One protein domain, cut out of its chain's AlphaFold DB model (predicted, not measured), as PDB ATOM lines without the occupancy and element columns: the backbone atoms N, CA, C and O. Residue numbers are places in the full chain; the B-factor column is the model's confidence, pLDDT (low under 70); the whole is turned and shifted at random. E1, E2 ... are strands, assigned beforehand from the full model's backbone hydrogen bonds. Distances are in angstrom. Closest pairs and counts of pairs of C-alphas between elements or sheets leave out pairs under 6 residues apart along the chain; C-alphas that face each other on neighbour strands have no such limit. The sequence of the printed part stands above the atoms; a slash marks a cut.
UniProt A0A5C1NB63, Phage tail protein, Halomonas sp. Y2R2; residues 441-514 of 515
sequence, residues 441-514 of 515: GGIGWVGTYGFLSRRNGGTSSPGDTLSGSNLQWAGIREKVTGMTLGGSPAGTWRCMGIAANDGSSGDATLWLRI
ATOM      1  N   GLY A 441      35.556 -30.493 -17.069       51.41
ATOM      2  CA  GLY A 441      35.115 -30.528 -18.464       51.41
ATOM      3  C   GLY A 441      36.201 -30.135 -19.470       51.41
ATOM      4  O   GLY A 441      37.199 -29.523 -19.112       51.41
ATOM      5  N   GLY A 442      36.011 -30.546 -20.724       59.03
ATOM      6  CA  GLY A 442      37.048 -30.625 -21.760       59.03
ATOM      7  C   GLY A 442      37.902 -29.378 -22.051       59.03
ATOM      8  O   GLY A 442      37.882 -28.361 -21.361       59.03
ATOM      9  N   ILE A 443      38.697 -29.467 -23.121       57.59
ATOM     10  CA  ILE A 443      39.658 -28.430 -23.531       57.59
ATOM     11  C   ILE A 443      38.994 -27.048 -23.510       57.59
ATOM     12  O   ILE A 443      38.012 -26.800 -24.210       57.59
ATOM     13  N   GLY A 444      39.527 -26.167 -22.661       60.44
ATOM     14  CA  GLY A 444      38.988 -24.843 -22.429       60.44
ATOM     15  C   GLY A 444      38.273 -24.645 -21.098       60.44
ATOM     16  O   GLY A 444      37.752 -23.564 -20.955       60.44
ATOM     17  N   TRP A 445      38.224 -25.555 -20.119       71.12
ATOM     18  CA  TRP A 445      37.768 -25.234 -18.744       71.12
ATOM     19  C   TRP A 445      38.847 -24.547 -17.889       71.12
ATOM     20  O   TRP A 445      40.028 -24.556 -18.234       71.12
ATOM     21  N   VAL A 446      38.462 -23.938 -16.761       72.19
ATOM     22  CA  VAL A 446      39.416 -23.331 -15.812       72.19
ATOM     23  C   VAL A 446      40.414 -24.387 -15.321       72.19
ATOM     24  O   VAL A 446      40.018 -25.437 -14.814       72.19
ATOM     25  N   GLY A 447      41.710 -24.113 -15.479       73.25
ATOM     26  CA  GLY A 447      42.810 -25.043 -15.199       73.25
ATOM     27  C   GLY A 447      43.291 -25.856 -16.407       73.25
ATOM     28  O   GLY A 447      44.269 -26.588 -16.280       73.25
ATOM     29  N   THR A 448      42.656 -25.724 -17.575       79.00
ATOM     30  CA  THR A 448      43.155 -26.311 -18.832       79.00
ATOM     31  C   THR A 448      44.196 -25.415 -19.496       79.00
ATOM     32  O   THR A 448      44.254 -24.213 -19.235       79.00
ATOM     33  N   TYR A 449      45.020 -25.991 -20.370       84.19
ATOM     34  CA  TYR A 449      46.037 -25.269 -21.130       84.19
ATOM     35  C   TYR A 449      45.858 -25.472 -22.637       84.19
ATOM     36  O   TYR A 449      45.246 -26.442 -23.080       84.19
ATOM     37  N   GLY A 450      46.390 -24.547 -23.431       84.00
ATOM     38  CA  GLY A 450      46.322 -24.610 -24.887       84.00
ATOM     39  C   GLY A 450      47.369 -23.732 -25.557       84.00
ATOM     40  O   GLY A 450      47.854 -22.769 -24.964       84.00
ATOM     41  N   PHE A 451      47.713 -24.063 -26.802       86.19
ATOM     42  CA  PHE A 451      48.590 -23.233 -27.625       86.19
ATOM     43  C   PHE A 451      47.769 -22.177 -28.368       86.19
ATOM     44  O   PHE A 451      46.958 -22.498 -29.243       86.19
ATOM     45  N   LEU A 452      47.969 -20.913 -27.999       85.94
ATOM     46  CA  LEU A 452      47.217 -19.773 -28.520       85.94
ATOM     47  C   LEU A 452      48.168 -18.704 -29.058       85.94
ATOM     48  O   LEU A 452      49.269 -18.511 -28.536       85.94
ATOM     49  N   SER A 453      47.708 -17.978 -30.073       85.38
ATOM     50  CA  SER A 453      48.362 -16.775 -30.597       85.38
ATOM     51  C   SER A 453      47.481 -15.545 -30.363       85.38
ATOM     52  O   SER A 453      46.266 -15.658 -30.165       85.38
ATOM     53  N   ARG A 454      48.084 -14.352 -30.371       85.56
ATOM     54  CA  ARG A 454      47.339 -13.089 -30.273       85.56
ATOM     55  C   ARG A 454      46.620 -12.766 -31.576       85.56
ATOM     56  O   ARG A 454      47.213 -12.860 -32.648       85.56
ATOM     57  N   ARG A 455      45.362 -12.333 -31.466       80.75
ATOM     58  CA  ARG A 455      44.506 -12.005 -32.614       80.75
ATOM     59  C   ARG A 455      44.769 -10.608 -33.181       80.75
ATOM     60  O   ARG A 455      44.845 -10.445 -34.390       80.75
ATOM     61  N   ASN A 456      44.950  -9.627 -32.299       75.94
ATOM     62  CA  ASN A 456      45.287  -8.243 -32.631       75.94
ATOM     63  C   ASN A 456      46.714  -8.003 -32.115       75.94
ATOM     64  O   ASN A 456      46.968  -8.323 -30.957       75.94
ATOM     65  N   GLY A 457      47.639  -7.549 -32.971       74.25
ATOM     66  CA  GLY A 457      49.096  -7.543 -32.737       74.25
ATOM     67  C   GLY A 457      49.595  -7.021 -31.374       74.25
ATOM     68  O   GLY A 457      48.881  -6.346 -30.636       74.25
ATOM     69  N   GLY A 458      50.854  -7.330 -31.045       80.94
ATOM     70  CA  GLY A 458      51.528  -6.909 -29.805       80.94
ATOM     71  C   GLY A 458      52.155  -8.062 -29.012       80.94
ATOM     72  O   GLY A 458      51.858  -9.229 -29.258       80.94
ATOM     73  N   THR A 459      52.966  -7.744 -27.998       83.62
ATOM     74  CA  THR A 459      53.730  -8.731 -27.200       83.62
ATOM     75  C   THR A 459      53.103  -9.008 -25.832       83.62
ATOM     76  O   THR A 459      52.698  -8.073 -25.139       83.62
ATOM     77  N   SER A 460      52.966 -10.285 -25.471       86.75
ATOM     78  CA  SER A 460      52.599 -10.760 -24.135       86.75
ATOM     79  C   SER A 460      53.797 -11.421 -23.473       86.75
ATOM     80  O   SER A 460      54.450 -12.273 -24.079       86.75
ATOM     81  N   SER A 461      54.047 -11.046 -22.226       89.50
ATOM     82  CA  SER A 461      55.048 -11.662 -21.362       89.50
ATOM     83  C   SER A 461      54.426 -12.787 -20.521       89.50
ATOM     84  O   SER A 461      53.210 -12.785 -20.295       89.50
ATOM     85  N   PRO A 462      55.227 -13.740 -20.009       92.00
ATOM     86  CA  PRO A 462      54.741 -14.730 -19.053       92.00
ATOM     87  C   PRO A 462      54.054 -14.059 -17.854       92.00
ATOM     88  O   PRO A 462      54.596 -13.133 -17.256       92.00
ATOM     89  N   GLY A 463      52.861 -14.531 -17.499       88.88
ATOM     90  CA  GLY A 463      52.020 -13.964 -16.441       88.88
ATOM     91  C   GLY A 463      50.944 -12.991 -16.935       88.88
ATOM     92  O   GLY A 463      49.933 -12.829 -16.242       88.88
ATOM     93  N   ASP A 464      51.093 -12.419 -18.134       92.75
ATOM     94  CA  ASP A 464      50.077 -11.544 -18.724       92.75
ATOM     95  C   ASP A 464      48.751 -12.277 -18.878       92.75
ATOM     96  O   ASP A 464      48.697 -13.458 -19.222       92.75
ATOM     97  N   THR A 465      47.662 -11.561 -18.633       93.25
ATOM     98  CA  THR A 465      46.318 -12.127 -18.659       93.25
ATOM     99  C   THR A 465      45.495 -11.471 -19.757       93.25
ATOM    100  O   THR A 465      45.393 -10.248 -19.808       93.25
ATOM    101  N   LEU A 466      44.891 -12.276 -20.632       90.62
ATOM    102  CA  LEU A 466      44.045 -11.808 -21.726       90.62
ATOM    103  C   LEU A 466      42.715 -12.551 -21.759       90.62
ATOM    104  O   LEU A 466      42.639 -13.750 -21.495       90.62
ATOM    105  N   SER A 467      41.662 -11.836 -22.152       91.56
ATOM    106  CA  SER A 467      40.417 -12.481 -22.561       91.56
ATOM    107  C   SER A 467      40.680 -13.347 -23.791       91.56
ATOM    108  O   SER A 467      41.371 -12.925 -24.719       91.56
ATOM    109  N   GLY A 468      40.078 -14.531 -23.827       88.75
ATOM    110  CA  GLY A 468      40.171 -15.441 -24.956       88.75
ATOM    111  C   GLY A 468      39.643 -14.837 -26.263       88.75
ATOM    112  O   GLY A 468      40.116 -15.213 -27.327       88.75
ATOM    113  N   SER A 469      38.793 -13.803 -26.205       89.62
ATOM    114  CA  SER A 469      38.389 -12.995 -27.373       89.62
ATOM    115  C   SER A 469      39.557 -12.302 -28.101       89.62
ATOM    116  O   SER A 469      39.483 -12.083 -29.310       89.62
ATOM    117  N   ASN A 470      40.657 -12.014 -27.391       89.12
ATOM    118  CA  ASN A 470      41.895 -11.445 -27.941       89.12
ATOM    119  C   ASN A 470      42.909 -12.514 -28.378       89.12
ATOM    120  O   ASN A 470      43.990 -12.188 -28.878       89.12
ATOM    121  N   LEU A 471      42.570 -13.783 -28.174       88.00
ATOM    122  CA  LEU A 471      43.387 -14.932 -28.516       88.00
ATOM    123  C   LEU A 471      42.718 -15.724 -29.632       88.00
ATOM    124  O   LEU A 471      41.520 -15.602 -29.898       88.00
ATOM    125  N   GLN A 472      43.511 -16.551 -30.290       86.88
ATOM    126  CA  GLN A 472      43.031 -17.521 -31.257       86.88
ATOM    127  C   GLN A 472      43.851 -18.800 -31.153       86.88
ATOM    128  O   GLN A 472      45.041 -18.772 -30.832       86.88
ATOM    129  N   TRP A 473      43.211 -19.926 -31.435       84.06
ATOM    130  CA  TRP A 473      43.878 -21.221 -31.453       84.06
ATOM    131  C   TRP A 473      44.941 -21.284 -32.551       84.06
ATOM    132  O   TRP A 473      44.667 -20.978 -33.714       84.06
ATOM    133  N   ALA A 474      46.156 -21.691 -32.188       76.19
ATOM    134  CA  ALA A 474      47.249 -21.796 -33.141       76.19
ATOM    135  C   ALA A 474      47.233 -23.136 -33.895       76.19
ATOM    136  O   ALA A 474      47.068 -24.194 -33.295       76.19
ATOM    137  N   GLY A 475      47.452 -23.091 -35.214       66.75
ATOM    138  CA  GLY A 475      47.809 -24.273 -36.008       66.75
ATOM    139  C   GLY A 475      46.703 -25.305 -36.258       66.75
ATOM    140  O   GLY A 475      47.021 -26.439 -36.616       66.75
ATOM    141  N   ILE A 476      45.420 -24.958 -36.108       62.81
ATOM    142  CA  ILE A 476      44.333 -25.922 -36.340       62.81
ATOM    143  C   ILE A 476      44.140 -26.160 -37.845       62.81
ATOM    144  O   ILE A 476      43.603 -25.311 -38.550       62.81
ATOM    145  N   ARG A 477      44.579 -27.313 -38.361       58.19
ATOM    146  CA  ARG A 477      44.431 -27.651 -39.791       58.19
ATOM    147  C   ARG A 477      43.065 -28.249 -40.147       58.19
ATOM    148  O   ARG A 477      42.678 -28.201 -41.307       58.19
ATOM    149  N   GLU A 478      42.322 -28.744 -39.158       58.50
ATOM    150  CA  GLU A 478      41.006 -29.371 -39.328       58.50
ATOM    151  C   GLU A 478      40.019 -28.883 -38.259       58.50
ATOM    152  O   GLU A 478      40.409 -28.447 -37.177       58.50
ATOM    153  N   LYS A 479      38.717 -28.924 -38.550       56.62
ATOM    154  CA  LYS A 479      37.679 -28.455 -37.624       56.62
ATOM    155  C   LYS A 479      37.495 -29.477 -36.491       56.62
ATOM    156  O   LYS A 479      36.785 -30.460 -36.663       56.62
ATOM    157  N   VAL A 480      38.122 -29.238 -35.340       59.56
ATOM    158  CA  VAL A 480      37.942 -30.043 -34.118       59.56
ATOM    159  C   VAL A 480      36.727 -29.519 -33.348       59.56
ATOM    160  O   VAL A 480      36.523 -28.310 -33.250       59.56
ATOM    161  N   THR A 481      35.886 -30.394 -32.796       59.19
ATOM    162  CA  THR A 481      34.715 -29.988 -31.997       59.19
ATOM    163  C   THR A 481      35.137 -29.044 -30.862       59.19
ATOM    164  O   THR A 481      35.914 -29.426 -29.994       59.19
ATOM    165  N   GLY A 482      34.643 -27.799 -30.877       60.78
ATOM    166  CA  GLY A 482      35.016 -26.750 -29.912       60.78
ATOM    167  C   GLY A 482      36.185 -25.843 -30.332       60.78
ATOM    168  O   GLY A 482      36.487 -24.881 -29.630       60.78
ATOM    169  N   MET A 483      36.809 -26.090 -31.488       67.38
ATOM    170  CA  MET A 483      37.894 -25.280 -32.049       67.38
ATOM    171  C   MET A 483      37.643 -25.002 -33.537       67.38
ATOM    172  O   MET A 483      37.566 -25.903 -34.369       67.38
ATOM    173  N   THR A 484      37.556 -23.731 -33.908       64.44
ATOM    174  CA  THR A 484      37.553 -23.302 -35.315       64.44
ATOM    175  C   THR A 484      38.861 -22.596 -35.632       64.44
ATOM    176  O   THR A 484      39.354 -21.836 -34.801       64.44
ATOM    177  N   LEU A 485      39.419 -22.819 -36.827       63.59
ATOM    178  CA  LEU A 485      40.589 -22.081 -37.314       63.59
ATOM    179  C   LEU A 485      40.315 -20.568 -37.243       63.59
ATOM    180  O   LEU A 485      39.288 -20.100 -37.735       63.59
ATOM    181  N   GLY A 486      41.189 -19.818 -36.564       65.44
ATOM    182  CA  GLY A 486      40.999 -18.385 -36.290       65.44
ATOM    183  C   GLY A 486      39.909 -18.060 -35.254       65.44
ATOM    184  O   GLY A 486      39.590 -16.890 -35.046       65.44
ATOM    185  N   GLY A 487      39.319 -19.072 -34.612       77.06
ATOM    186  CA  GLY A 487      38.346 -18.941 -33.532       77.06
ATOM    187  C   GLY A 487      39.002 -18.593 -32.200       77.06
ATOM    188  O   GLY A 487      40.119 -19.025 -31.909       77.06
ATOM    189  N   SER A 488      38.281 -17.825 -31.387       84.50
ATOM    190  CA  SER A 488      38.731 -17.395 -30.065       84.50
ATOM    191  C   SER A 488      38.315 -18.385 -28.976       84.50
ATOM    192  O   SER A 488      37.151 -18.793 -28.959       84.50
ATOM    193  N   PRO A 489      39.213 -18.764 -28.048       85.50
ATOM    194  CA  PRO A 489      38.820 -19.512 -26.862       85.50
ATOM    195  C   PRO A 489      37.920 -18.666 -25.946       85.50
ATOM    196  O   PRO A 489      37.985 -17.438 -25.939       85.50
ATOM    197  N   ALA A 490      37.082 -19.320 -25.143       84.19
ATOM    198  CA  ALA A 490      36.288 -18.652 -24.112       84.19
ATOM    199  C   ALA A 490      37.108 -18.419 -22.830       84.19
ATOM    200  O   ALA A 490      38.087 -19.123 -22.578       84.19
ATOM    201  N   GLY A 491      36.675 -17.474 -21.994       87.44
ATOM    202  CA  GLY A 491      37.256 -17.232 -20.668       87.44
ATOM    203  C   GLY A 491      38.506 -16.356 -20.666       87.44
ATOM    204  O   GLY A 491      38.815 -15.679 -21.647       87.44
ATOM    205  N   THR A 492      39.215 -16.350 -19.541       91.88
ATOM    206  CA  THR A 492      40.426 -15.553 -19.321       91.88
ATOM    207  C   THR A 492      41.640 -16.465 -19.242       91.88
ATOM    208  O   THR A 492      41.631 -17.472 -18.532       91.88
ATOM    209  N   TRP A 493      42.702 -16.105 -19.952       91.81
ATOM    210  CA  TRP A 493      43.885 -16.931 -20.137       91.81
ATOM    211  C   TRP A 493      45.135 -16.197 -19.677       91.81
ATOM    212  O   TRP A 493      45.307 -15.012 -19.958       91.81
ATOM    213  N   ARG A 494      46.020 -16.917 -18.994       93.62
ATOM    214  CA  ARG A 494      47.330 -16.445 -18.563       93.62
ATOM    215  C   ARG A 494      48.408 -16.981 -19.494       93.62
ATOM    216  O   ARG A 494      48.469 -18.183 -19.741       93.62
ATOM    217  N   CYS A 495      49.250 -16.088 -19.991       91.75
ATOM    218  CA  CYS A 495      50.377 -16.412 -20.848       91.75
ATOM    219  C   CYS A 495      51.435 -17.162 -20.030       91.75
ATOM    220  O   CYS A 495      51.843 -16.684 -18.973       91.75
ATOM    221  N   MET A 496      51.874 -18.332 -20.491       91.69
ATOM    222  CA  MET A 496      52.899 -19.142 -19.812       91.69
ATOM    223  C   MET A 496      54.275 -19.032 -20.486       91.69
ATOM    224  O   MET A 496      55.258 -19.547 -19.962       91.69
ATOM    225  N   GLY A 497      54.351 -18.344 -21.627       86.25
ATOM    226  CA  GLY A 497      55.579 -18.050 -22.366       86.25
ATOM    227  C   GLY A 497      55.562 -16.626 -22.927       86.25
ATOM    228  O   GLY A 497      54.782 -15.792 -22.477       86.25
ATOM    229  N   ILE A 498      56.421 -16.329 -23.899       82.12
ATOM    230  CA  ILE A 498      56.337 -15.077 -24.665       82.12
ATOM    231  C   ILE A 498      55.410 -15.323 -25.856       82.12
ATOM    232  O   ILE A 498      55.572 -16.323 -26.554       82.12
ATOM    233  N   ALA A 499      54.442 -14.433 -26.074       79.62
ATOM    234  CA  ALA A 499      53.602 -14.427 -27.272       79.62
ATOM    235  C   ALA A 499      53.823 -13.112 -28.019       79.62
ATOM    236  O   ALA A 499      53.389 -12.062 -27.544       79.62
ATOM    237  N   ALA A 500      54.480 -13.150 -29.173       73.44
ATOM    238  CA  ALA A 500      54.617 -11.994 -30.048       73.44
ATOM    239  C   ALA A 500      53.753 -12.195 -31.297       73.44
ATOM    240  O   ALA A 500      53.647 -13.290 -31.841       73.44
ATOM    241  N   ASN A 501      53.093 -11.134 -31.745       73.25
ATOM    242  CA  ASN A 501      52.524 -11.101 -33.083       73.25
ATOM    243  C   ASN A 501      53.087  -9.862 -33.778       73.25
ATOM    244  O   ASN A 501      52.649  -8.742 -33.502       73.25
ATOM    245  N   ASP A 502      54.104 -10.094 -34.609       64.00
ATOM    246  CA  ASP A 502      54.840  -9.090 -35.385       64.00
ATOM    247  C   ASP A 502      54.208  -8.805 -36.760       64.00
ATOM    248  O   ASP A 502      54.758  -8.058 -37.566       64.00
ATOM    249  N   GLY A 503      53.027  -9.375 -37.020       62.50
ATOM    250  CA  GLY A 503      52.279  -9.186 -38.256       62.50
ATOM    251  C   GLY A 503      52.624 -10.160 -39.383       62.50
ATOM    252  O   GLY A 503      51.987 -10.058 -40.430       62.50
ATOM    253  N   SER A 504      53.554 -11.111 -39.208       54.72
ATOM    254  CA  SER A 504      53.923 -12.040 -40.295       54.72
ATOM    255  C   SER A 504      53.758 -13.539 -40.003       54.72
ATOM    256  O   SER A 504      53.580 -14.319 -40.936       54.72
ATOM    257  N   SER A 505      53.644 -13.949 -38.743       55.69
ATOM    258  CA  SER A 505      53.101 -15.257 -38.348       55.69
ATOM    259  C   SER A 505      52.897 -15.243 -36.840       55.69
ATOM    260  O   SER A 505      53.851 -15.033 -36.106       55.69
ATOM    261  N   GLY A 506      51.660 -15.396 -36.363       62.38
ATOM    262  CA  GLY A 506      51.369 -15.290 -34.931       62.38
ATOM    263  C   GLY A 506      52.062 -16.397 -34.143       62.38
ATOM    264  O   GLY A 506      51.635 -17.551 -34.231       62.38
ATOM    265  N   ASP A 507      53.086 -16.050 -33.362       73.25
ATOM    266  CA  ASP A 507      53.774 -17.014 -32.512       73.25
ATOM    267  C   ASP A 507      52.772 -17.612 -31.527       73.25
ATOM    268  O   ASP A 507      52.097 -16.922 -30.750       73.25
ATOM    269  N   ALA A 508      52.640 -18.931 -31.603       79.50
ATOM    270  CA  ALA A 508      51.849 -19.696 -30.670       79.50
ATOM    271  C   ALA A 508      52.658 -19.884 -29.395       79.50
ATOM    272  O   ALA A 508      53.787 -20.366 -29.436       79.50
ATOM    273  N   THR A 509      52.064 -19.574 -28.253       86.81
ATOM    274  CA  THR A 509      52.666 -19.914 -26.966       86.81
ATOM    275  C   THR A 509      51.674 -20.670 -26.108       86.81
ATOM    276  O   THR A 509      50.495 -20.780 -26.454       86.81
ATOM    277  N   LEU A 510      52.153 -21.246 -25.014       89.81
ATOM    278  CA  LEU A 510      51.300 -21.943 -24.067       89.81
ATOM    279  C   LEU A 510      50.529 -20.923 -23.223       89.81
ATOM    280  O   LEU A 510      51.116 -20.004 -22.652       89.81
ATOM    281  N   TRP A 511      49.222 -21.116 -23.100       90.50
ATOM    282  CA  TRP A 511      48.356 -20.339 -22.222       90.50
ATOM    283  C   TRP A 511      47.588 -21.267 -21.289       90.50
ATOM    284  O   TRP A 511      47.181 -22.356 -21.689       90.50
ATOM    285  N   LEU A 512      47.354 -20.815 -20.060       90.81
ATOM    286  CA  LEU A 512      46.554 -21.506 -19.051       90.81
ATOM    287  C   LEU A 512      45.241 -20.750 -18.835       90.81
ATOM    288  O   LEU A 512      45.269 -19.554 -18.544       90.81
ATOM    289  N   ARG A 513      44.090 -21.415 -18.935       88.00
ATOM    290  CA  ARG A 513      42.805 -20.788 -18.610       88.00
ATOM    291  C   ARG A 513      42.670 -20.646 -17.099       88.00
ATOM    292  O   ARG A 513      42.773 -21.628 -16.367       88.00
ATOM    293  N   ILE A 514      42.392 -19.433 -16.641       88.06
ATOM    294  CA  ILE A 514      42.294 -19.094 -15.218       88.06
ATOM    295  C   ILE A 514      40.888 -18.655 -14.779       88.06
ATOM    296  O   ILE A 514      40.630 -18.650 -13.579       88.06
TER     297      ILE A 514
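AT A GLANCE: This is residues 441 to 514 of the 515 residues of the protein "Phage tail protein" of Halomonas sp. Y2R2 (UniProt A0A5C1NB63). With little regular structure, the domain is a small five-stranded sheet, strongly twisted and curled like part of a barrel, with a two-stranded ribbon, E2 and E6, near one end. The 74 printed residues include no named helix and seven strands, E1 to E7, holding 27 residues: all strand. Both sheets are antiparallel, the larger ordered E3, E5, E7, E1, E4. It is compact, radius of gyration of the C-alphas 11.2 A, spanning 31 by 25 by 16 A.

HOW THE PARTS SIT: From residue 441 you reach E1, residues 449 to 454, between E4, residues 471 to 473 (N 453 to O 472, 2.9 A), and E7, residues 509 to 513 (N 450 to O 511, 2.9 A). E5, residues 492 to 495, is an inner strand, the antiparallel neighbour of E7, with N 494 and O 512 within hydrogen-bond range at 2.8 A, and of edge strand E3, residues 465 to 467, with N 466 and O 493 within hydrogen-bond range at 2.8 A. E2, residues 458 to 460, neighbours E6, residues 499 to 501, at 176 degrees (N 460 to O 499, 2.8 A).

IN THESE COORDINATES: Find C-alpha 449 at (46.037, -25.269, -21.130); E1 runs 15.3 A from it. E7 runs 13.0 A, ending at C-alpha 513, (42.805, -20.788, -18.610).

THE WHOLE: The farthest C-alphas, Gly 441 and Ser 504, are 34.2 A apart. The printed part has no cut; E4 to E5 is a long link. Residues 441 to 444, 475 to 486 and 502 to 506 have pLDDT under 70.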